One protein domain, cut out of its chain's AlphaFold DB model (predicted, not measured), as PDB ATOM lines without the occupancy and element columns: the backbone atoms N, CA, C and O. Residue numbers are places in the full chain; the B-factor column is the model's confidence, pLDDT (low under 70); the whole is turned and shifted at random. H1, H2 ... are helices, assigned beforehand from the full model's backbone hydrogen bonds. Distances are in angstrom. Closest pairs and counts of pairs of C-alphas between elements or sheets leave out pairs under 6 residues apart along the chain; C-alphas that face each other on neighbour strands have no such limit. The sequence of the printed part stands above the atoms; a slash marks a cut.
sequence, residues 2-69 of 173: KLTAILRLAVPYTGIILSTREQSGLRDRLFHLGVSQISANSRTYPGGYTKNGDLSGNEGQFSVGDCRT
ATOM      1  N   LYS A   2       3.639  57.508  -1.321       96.62
ATOM      2  CA  LYS A   2       3.908  58.959  -1.520       96.62
ATOM      3  C   LYS A   2       5.190  59.252  -2.313       96.62
ATOM      4  O   LYS A   2       5.164  60.029  -3.258       96.62
ATOM      5  N   LEU A   3       6.296  58.601  -1.947       96.56
ATOM      6  CA  LEU A   3       7.584  58.801  -2.615       96.56
ATOM      7  C   LEU A   3       7.543  58.417  -4.101       96.56
ATOM      8  O   LEU A   3       8.063  59.154  -4.925       96.56
ATOM      9  N   THR A   4       6.886  57.310  -4.455       97.50
ATOM     10  CA  THR A   4       6.744  56.860  -5.849       97.50
ATOM     11  C   THR A   4       6.044  57.907  -6.709       97.50
ATOM     12  O   THR A   4       6.540  58.237  -7.782       97.50
ATOM     13  N   ALA A   5       4.944  58.479  -6.210       97.38
ATOM     14  CA  ALA A   5       4.226  59.542  -6.909       97.38
ATOM     15  C   ALA A   5       5.093  60.803  -7.070       97.38
ATOM     16  O   ALA A   5       5.162  61.365  -8.158       97.38
ATOM     17  N   ILE A   6       5.815  61.208  -6.015       98.12
ATOM     18  CA  ILE A   6       6.754  62.340  -6.083       98.12
ATOM     19  C   ILE A   6       7.836  62.083  -7.136       98.12
ATOM     20  O   ILE A   6       8.095  62.958  -7.953       98.12
ATOM     21  N   LEU A   7       8.442  60.891  -7.160       97.94
ATOM     22  CA  LEU A   7       9.473  60.541  -8.141       97.94
ATOM     23  C   LEU A   7       8.928  60.544  -9.571       97.94
ATOM     24  O   LEU A   7       9.563  61.112 -10.454       97.94
ATOM     25  N   ARG A   8       7.737  59.975  -9.801       97.75
ATOM     26  CA  ARG A   8       7.095  59.986 -11.124       97.75
ATOM     27  C   ARG A   8       6.846  61.412 -11.625       97.75
ATOM     28  O   ARG A   8       7.001  61.658 -12.816       97.75
ATOM     29  N   LEU A   9       6.508  62.345 -10.735       97.00
ATOM     30  CA  LEU A   9       6.322  63.756 -11.087       97.00
ATOM     31  C   LEU A   9       7.653  64.509 -11.255       97.00
ATOM     32  O   LEU A   9       7.782  65.318 -12.168       97.00
ATOM     33  N   ALA A  10       8.641  64.250 -10.398       98.00
ATOM     34  CA  ALA A  10       9.913  64.974 -10.386       98.00
ATOM     35  C   ALA A  10      10.863  64.554 -11.520       98.00
ATOM     36  O   ALA A  10      11.597  65.385 -12.048       98.00
ATOM     37  N   VAL A  11      10.861  63.270 -11.897       96.69
ATOM     38  CA  VAL A  11      11.736  62.699 -12.937       96.69
ATOM     39  C   VAL A  11      10.931  61.839 -13.928       96.69
ATOM     40  O   VAL A  11      11.109  60.623 -13.995       96.69
ATOM     41  N   PRO A  12      10.042  62.446 -14.736       95.00
ATOM     42  CA  PRO A  12       9.004  61.727 -15.486       95.00
ATOM     43  C   PRO A  12       9.527  60.757 -16.552       95.00
ATOM     44  O   PRO A  12       8.820  59.821 -16.920       95.00
ATOM     45  N   TYR A  13      10.759  60.937 -17.025       95.12
ATOM     46  CA  TYR A  13      11.382  60.072 -18.036       95.12
ATOM     47  C   TYR A  13      12.235  58.953 -17.432       95.12
ATOM     48  O   TYR A  13      12.644  58.036 -18.141       95.12
ATOM     49  N   THR A  14      12.502  59.015 -16.128       96.06
ATOM     50  CA  THR A  14      13.281  57.998 -15.425       96.06
ATOM     51  C   THR A  14      12.378  56.817 -15.084       96.06
ATOM     52  O   THR A  14      11.277  56.974 -14.548       96.06
ATOM     53  N   GLY A  15      12.840  55.611 -15.409       96.62
ATOM     54  CA  GLY A  15      12.146  54.385 -15.037       96.62
ATOM     55  C   GLY A  15      12.131  54.186 -13.520       96.62
ATOM     56  O   GLY A  15      13.113  54.472 -12.839       96.62
ATOM     57  N   ILE A  16      11.024  53.670 -12.988       98.25
ATOM     58  CA  ILE A  16      10.902  53.292 -11.577       98.25
ATOM     59  C   ILE A  16      10.771  51.774 -11.512       98.25
ATOM     60  O   ILE A  16       9.842  51.205 -12.091       98.25
ATOM     61  N   ILE A  17      11.707  51.138 -10.806       98.31
ATOM     62  CA  ILE A  17      11.802  49.683 -10.680       98.31
ATOM     63  C   ILE A  17      11.193  49.244  -9.348       98.31
ATOM     64  O   ILE A  17      11.564  49.760  -8.294       98.31
ATOM     65  N   LEU A  18      10.298  48.255  -9.391       97.81
ATOM     66  CA  LEU A  18       9.714  47.626  -8.211       97.81
ATOM     67  C   LEU A  18      10.078  46.139  -8.140       97.81
ATOM     68  O   LEU A  18       9.647  45.328  -8.959       97.81
ATOM     69  N   SER A  19      10.869  45.784  -7.132       97.62
ATOM     70  CA  SER A  19      11.284  44.398  -6.894       97.62
ATOM     71  C   SER A  19      10.204  43.566  -6.187       97.62
ATOM     72  O   SER A  19       9.234  44.102  -5.652       97.62
ATOM     73  N   THR A  20      10.425  42.256  -6.100       96.50
ATOM     74  CA  THR A  20       9.615  41.312  -5.310       96.50
ATOM     75  C   THR A  20       9.856  41.399  -3.796       96.50
ATOM     76  O   THR A  20       9.439  40.502  -3.071       96.50
ATOM     77  N   ARG A  21      10.528  42.445  -3.287       96.50
ATOM     78  CA  ARG A  21      10.603  42.738  -1.840       96.50
ATOM     79  C   ARG A  21       9.244  43.132  -1.267       96.50
ATOM     80  O   ARG A  21       8.948  42.825  -0.119       96.50
ATOM     81  N   GLU A  22       8.430  43.802  -2.075       97.00
ATOM     82  CA  GLU A  22       7.104  44.258  -1.671       97.00
ATOM     83  C   GLU A  22       6.058  43.157  -1.854       97.00
ATOM     84  O   GLU A  22       6.145  42.350  -2.779       97.00
ATOM     85  N   GLN A  23       5.034  43.159  -1.003       96.38
ATOM     86  CA  GLN A  23       3.893  42.248  -1.117       96.38
ATOM     87  C   GLN A  23       2.990  42.604  -2.301       96.38
ATOM     88  O   GLN A  23       2.823  43.786  -2.618       96.38
ATOM     89  N   SER A  24       2.343  41.599  -2.904       95.12
ATOM     90  CA  SER A  24       1.475  41.745  -4.087       95.12
ATOM     91  C   SER A  24       0.491  42.915  -3.978       95.12
ATOM     92  O   SER A  24       0.513  43.803  -4.822       95.12
ATOM     93  N   GLY A  25      -0.264  43.015  -2.880       95.06
ATOM     94  CA  GLY A  25      -1.262  44.078  -2.707       95.06
ATOM     95  C   GLY A  25      -0.688  45.504  -2.691       95.06
ATOM     96  O   GLY A  25      -1.358  46.443  -3.122       95.06
ATOM     97  N   LEU A  26       0.553  45.700  -2.226       95.56
ATOM     98  CA  LEU A  26       1.229  46.997  -2.345       95.56
ATOM     99  C   LEU A  26       1.732  47.217  -3.774       95.56
ATOM    100  O   LEU A  26       1.630  48.331  -4.289       95.56
ATOM    101  N   ARG A  27       2.260  46.171  -4.417       96.12
ATOM    102  CA  ARG A  27       2.752  46.242  -5.796       96.12
ATOM    103  C   ARG A  27       1.653  46.659  -6.762       96.12
ATOM    104  O   ARG A  27       1.861  47.613  -7.505       96.12
ATOM    105  N   ASP A  28       0.483  46.040  -6.654       92.88
ATOM    106  CA  ASP A  28      -0.662  46.317  -7.520       92.88
ATOM    107  C   ASP A  28      -1.076  47.800  -7.419       92.88
ATOM    108  O   ASP A  28      -1.261  48.481  -8.425       92.88
ATOM    109  N   ARG A  29      -1.074  48.379  -6.206       94.88
ATOM    110  CA  ARG A  29      -1.321  49.823  -6.009       94.88
ATOM    111  C   ARG A  29      -0.224  50.713  -6.596       94.88
ATOM    112  O   ARG A  29      -0.504  51.829  -7.027       94.88
ATOM    113  N   LEU A  30       1.034  50.276  -6.554       95.94
ATOM    114  CA  LEU A  30       2.170  51.052  -7.058       95.94
ATOM    115  C   LEU A  30       2.260  51.047  -8.591       95.94
ATOM    116  O   LEU A  30       2.813  52.002  -9.144       95.94
ATOM    117  N   PHE A  31       1.694  50.047  -9.276       93.44
ATOM    118  CA  PHE A  31       1.601  50.028 -10.743       93.44
ATOM    119  C   PHE A  31       0.863  51.266 -11.267       93.44
ATOM    120  O   PHE A  31       1.360  51.953 -12.158       93.44
ATOM    121  N   HIS A  32      -0.232  51.647 -10.607       94.25
ATOM    122  CA  HIS A  32      -1.026  52.837 -10.940       94.25
ATOM    123  C   HIS A  32      -0.355  54.177 -10.596       94.25
ATOM    124  O   HIS A  32      -0.839  55.229 -11.005       94.25
ATOM    125  N   LEU A  33       0.756  54.179  -9.850       95.19
ATOM    126  CA  LEU A  33       1.429  55.404  -9.385       95.19
ATOM    127  C   LEU A  33       2.712  55.744 -10.153       95.19
ATOM    128  O   LEU A  33       3.379  56.730  -9.831       95.19
ATOM    129  N   GLY A  34       3.064  54.952 -11.168       93.69
ATOM    130  CA  GLY A  34       4.188  55.244 -12.054       93.69
ATOM    131  C   GLY A  34       5.379  54.307 -11.915       93.69
ATOM    132  O   GLY A  34       6.474  54.680 -12.329       93.69
ATOM    133  N   VAL A  35       5.211  53.107 -11.363       97.44
ATOM    134  CA  VAL A  35       6.187  52.028 -11.586       97.44
ATOM    135  C   VAL A  35       6.197  51.675 -13.073       97.44
ATOM    136  O   VAL A  35       5.145  51.570 -13.689       97.44
ATOM    137  N   SER A  36       7.382  51.510 -13.660       96.62
ATOM    138  CA  SER A  36       7.533  51.210 -15.093       96.62
ATOM    139  C   SER A  36       8.250  49.890 -15.367       96.62
ATOM    140  O   SER A  36       8.268  49.432 -16.504       96.62
ATOM    141  N   GLN A  37       8.885  49.300 -14.356       98.06
ATOM    142  CA  GLN A  37       9.600  48.033 -14.462       98.06
ATOM    143  C   GLN A  37       9.423  47.237 -13.178       98.06
ATOM    144  O   GLN A  37       9.431  47.800 -12.082       98.06
ATOM    145  N   ILE A  38       9.288  45.922 -13.310       97.38
ATOM    146  CA  ILE A  38       9.095  45.028 -12.173       97.38
ATOM    147  C   ILE A  38       9.894  43.744 -12.350       97.38
ATOM    148  O   ILE A  38      10.097  43.291 -13.474       97.38
ATOM    149  N   SER A  39      10.297  43.123 -11.244       96.75
ATOM    150  CA  SER A  39      10.731  41.722 -11.262       96.75
ATOM    151  C   SER A  39       9.547  40.795 -10.960       96.75
ATOM    152  O   SER A  39       8.630  41.169 -10.232       96.75
ATOM    153  N   ALA A  40       9.528  39.580 -11.499       96.12
ATOM    154  CA  ALA A  40       8.496  38.579 -11.212       96.12
ATOM    155  C   ALA A  40       9.155  37.221 -10.951       96.12
ATOM    156  O   ALA A  40      10.220  36.957 -11.509       96.12
ATOM    157  N   ASN A  41       8.549  36.394 -10.087       94.88
ATOM    158  CA  ASN A  41       9.038  35.052  -9.740       94.88
ATOM    159  C   ASN A  41      10.542  35.006  -9.392       94.88
ATOM    160  O   ASN A  41      11.288  34.150  -9.869       94.88
ATOM    161  N   SER A  42      11.017  35.986  -8.619       93.94
ATOM    162  CA  SER A  42      12.448  36.152  -8.361       93.94
ATOM    163  C   SER A  42      12.965  35.147  -7.331       93.94
ATOM    164  O   SER A  42      12.348  34.944  -6.289       93.94
ATOM    165  N   ARG A  43      14.145  34.575  -7.588       91.81
ATOM    166  CA  ARG A  43      14.900  33.742  -6.643       91.81
ATOM    167  C   ARG A  43      16.129  34.517  -6.186       91.81
ATOM    168  O   ARG A  43      16.943  34.922  -7.011       91.81
ATOM    169  N   THR A  44      16.222  34.778  -4.885       91.31
ATOM    170  CA  THR A  44      17.170  35.747  -4.298       91.31
ATOM    171  C   THR A  44      18.418  35.099  -3.702       91.31
ATOM    172  O   THR A  44      19.201  35.772  -3.036       91.31
ATOM    173  N   TYR A  45      18.608  33.805  -3.944       88.50
ATOM    174  CA  TYR A  45      19.746  33.012  -3.494       88.50
ATOM    175  C   TYR A  45      20.474  32.389  -4.700       88.50
ATOM    176  O   TYR A  45      19.828  32.084  -5.715       88.50
ATOM    177  N   PRO A  46      21.806  32.205  -4.627       87.88
ATOM    178  CA  PRO A  46      22.574  31.547  -5.682       87.88
ATOM    179  C   PRO A  46      21.996  30.172  -6.038       87.88
ATOM    180  O   PRO A  46      21.667  29.379  -5.163       87.88
ATOM    181  N   GLY A  47      21.841  29.890  -7.334       85.69
ATOM    182  CA  GLY A  47      21.294  28.612  -7.811       85.69
ATOM    183  C   GLY A  47      19.774  28.444  -7.658       85.69
ATOM    184  O   GLY A  47      19.250  27.385  -8.005       85.69
ATOM    185  N   GLY A  48      19.035  29.467  -7.214       86.88
ATOM    186  CA  GLY A  48      17.620  29.320  -6.853       86.88
ATOM    187  C   GLY A  48      16.626  29.018  -7.976       86.88
ATOM    188  O   GLY A  48      15.472  28.714  -7.688       86.88
ATOM    189  N   TYR A  49      17.053  29.052  -9.240       88.19
ATOM    190  CA  TYR A  49      16.243  28.617 -10.386       88.19
ATOM    191  C   TYR A  49      16.514  27.162 -10.818       88.19
ATOM    192  O   TYR A  49      15.919  26.693 -11.788       88.19
ATOM    193  N   THR A  50      17.413  26.437 -10.144       84.44
ATOM    194  CA  THR A  50      17.698  25.029 -10.467       84.44
ATOM    195  C   THR A  50      16.560  24.104 -10.014       84.44
ATOM    196  O   THR A  50      15.928  24.332  -8.985       84.44
ATOM    197  N   LYS A  51      16.290  23.034 -10.782       66.88
ATOM    198  CA  LYS A  51      15.215  22.058 -10.491       66.88
ATOM    199  C   LYS A  51      15.407  21.308  -9.169       66.88
ATOM    200  O   LYS A  51      14.424  20.919  -8.555       66.88
ATOM    201  N   ASN A  52      16.656  21.136  -8.739       58.12
ATOM    202  CA  ASN A  52      17.019  20.421  -7.513       58.12
ATOM    203  C   ASN A  52      17.124  21.358  -6.308       58.12
ATOM    204  O   ASN A  52      17.837  21.010  -5.377       58.12
ATOM    205  N   GLY A  53      16.490  22.542  -6.383       54.31
ATOM    206  CA  GLY A  53      16.648  23.665  -5.465       54.31
ATOM    207  C   GLY A  53      16.925  23.202  -4.049       54.31
ATOM    208  O   GLY A  53      16.014  22.773  -3.344       54.31
ATOM    209  N   ASP A  54      18.199  23.251  -3.678       48.62
ATOM    210  CA  ASP A  54      18.610  22.860  -2.351       48.62
ATOM    211  C   ASP A  54      18.074  23.934  -1.404       48.62
ATOM    212  O   ASP A  54      18.564  25.061  -1.357       48.62
ATOM    213  N   LEU A  55      16.966  23.615  -0.735       54.88
ATOM    214  CA  LEU A  55      16.363  24.457   0.297       54.88
ATOM    215  C   LEU A  55      17.215  24.428   1.580       54.88
ATOM    216  O   LEU A  55      16.903  25.133   2.542       54.88
ATOM    217  N   SER A  56      18.286  23.622   1.617       46.78
ATOM    218  CA  SER A  56      19.198  23.519   2.753       46.78
ATOM    219  C   SER A  56      20.289  24.601   2.697       46.78
ATOM    220  O   SER A  56      21.463  24.372   2.438       46.78
ATOM    221  N   GLY A  57      19.873  25.848   2.928       52.44
ATOM    222  CA  GLY A  57      20.770  27.010   2.960       52.44
ATOM    223  C   GLY A  57      20.007  28.326   2.854       52.44
ATOM    224  O   GLY A  57      20.277  29.131   1.970       52.44
ATOM    225  N   ASN A  58      18.984  28.491   3.697       59.91
ATOM    226  CA  ASN A  58      17.964  29.550   3.677       59.91
ATOM    227  C   ASN A  58      18.488  30.978   3.967       59.91
ATOM    228  O   ASN A  58      17.987  31.653   4.861       59.91
ATOM    229  N   GLU A  59      19.439  31.495   3.190       69.31
ATOM    230  CA  GLU A  59      19.833  32.910   3.255       69.31
ATOM    231  C   GLU A  59      19.890  33.525   1.853       69.31
ATOM    232  O   GLU A  59      20.944  33.779   1.273       69.31
ATOM    233  N   GLY A  60      18.712  33.774   1.273       81.81
ATOM    234  CA  GLY A  60      18.617  34.693   0.141       81.81
ATOM    235  C   GLY A  60      19.040  36.105   0.552       81.81
ATOM    236  O   GLY A  60      18.861  36.500   1.701       81.81
ATOM    237  N   GLN A  61      19.538  36.901  -0.400       91.38
ATOM    238  CA  GLN A  61      19.947  38.296  -0.158       91.38
ATOM    239  C   GLN A  61      18.840  39.123   0.529       91.38
ATOM    240  O   GLN A  61      19.111  40.088   1.240       91.38
ATOM    241  N   PHE A  62      17.579  38.769   0.276       92.94
ATOM    242  CA  PHE A  62      16.404  39.305   0.950       92.94
ATOM    243  C   PHE A  62      15.241  38.310   0.865       92.94
ATOM    244  O   PHE A  62      15.204  37.445  -0.018       92.94
ATOM    245  N   SER A  63      14.267  38.481   1.761       91.69
ATOM    246  CA  SER A  63      12.999  37.745   1.730       91.69
ATOM    247  C   SER A  63      12.102  38.232   0.592       91.69
ATOM    248  O   SER A  63      11.929  39.435   0.395       91.69
ATOM    249  N   VAL A  64      11.518  37.293  -0.148       93.00
ATOM    250  CA  VAL A  64      10.591  37.580  -1.245       93.00
ATOM    251  C   VAL A  64       9.199  37.852  -0.668       93.00
ATOM    252  O   VAL A  64       8.615  36.984  -0.029       93.00
ATOM    253  N   GLY A  65       8.682  39.063  -0.878       94.00
ATOM    254  CA  GLY A  65       7.341  39.488  -0.468       94.00
ATOM    255  C   GLY A  65       6.241  39.127  -1.470       94.00
ATOM    256  O   GLY A  65       5.085  38.988  -1.077       94.00
ATOM    257  N   ASP A  66       6.585  38.938  -2.747       95.75
ATOM    258  CA  ASP A  66       5.661  38.466  -3.782       95.75
ATOM    259  C   ASP A  66       6.198  37.201  -4.457       95.75
ATOM    260  O   ASP A  66       7.105  37.251  -5.292       95.75
ATOM    261  N   CYS A  67       5.618  36.069  -4.061       93.75
ATOM    262  CA  CYS A  67       5.991  34.731  -4.508       93.75
ATOM    263  C   CYS A  67       5.185  34.248  -5.722       93.75
ATOM    264  O   CYS A  67       5.326  33.083  -6.102       93.75
ATOM    265  N   ARG A  68       4.342  35.105  -6.321       94.62
ATOM    266  CA  ARG A  68       3.592  34.760  -7.534       94.62
ATOM    267  C   ARG A  68       4.543  34.368  -8.663       94.62
ATOM    268  O   ARG A  68       5.602  34.973  -8.876       94.62
ATOM    269  N   THR A  69       4.126  33.371  -9.425       95.50
ATOM    270  CA  THR A  69       4.767  32.977 -10.675       95.50
ATOM    271  C   THR A  69       4.675  34.098 -11.709       95.50
ATOM    272  O   THR A  69       3.826  34.988 -11.639       95.50
TER     273      THR A  69
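AT A GLANCE: This is residues 2 to 69 of the 173 residues of the protein "BATS domain-containing protein" of Nitrospiraceae bacterium (UniProt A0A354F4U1). Mostly loop with little regular structure, this is a loose rod with two short helices, H1 and H2, toward one end; the long stretch of residues 32 to 69 runs to the other end, where it folds back. A short parallel pairing, residues 17 to 18 with 37 to 38, ties the two long loop stretches together. The printed part has 68 residues, with H1 then H2 and no named strand; the class is all helix, but 17 residues are in named elements. The radius of gyration of the C-alphas is 14.6 A and the spans are 44 by 21 by 18 A.

HOW THE PARTS SIT: H1, residues 2 to 10, and H2, residues 24 to 31, are close but not clearly touching; their closest C-alphas, of Thr 4 and Leu 30, are 7.5 A apart. They run the same way at a shallow tilt of 22 degrees. In H1 every O i to N i+4 pair is within hydrogen-bond range; in H2, 3 of 4.

IN THESE COORDINATES: H1 is 12.3 A long from C-alpha 2 at (3.908, 58.959, -1.520). H2 is 10.6 A long, ending at C-alpha 31 at (1.601, 50.028, -10.743).

THE WHOLE: The C-alphas farthest apart, of Ala 10 and Asn 52, are 45.2 A apart. The link H1 to H2 is long, the printed part has no cut, and pLDDT is under 70 at residues 51 to 59.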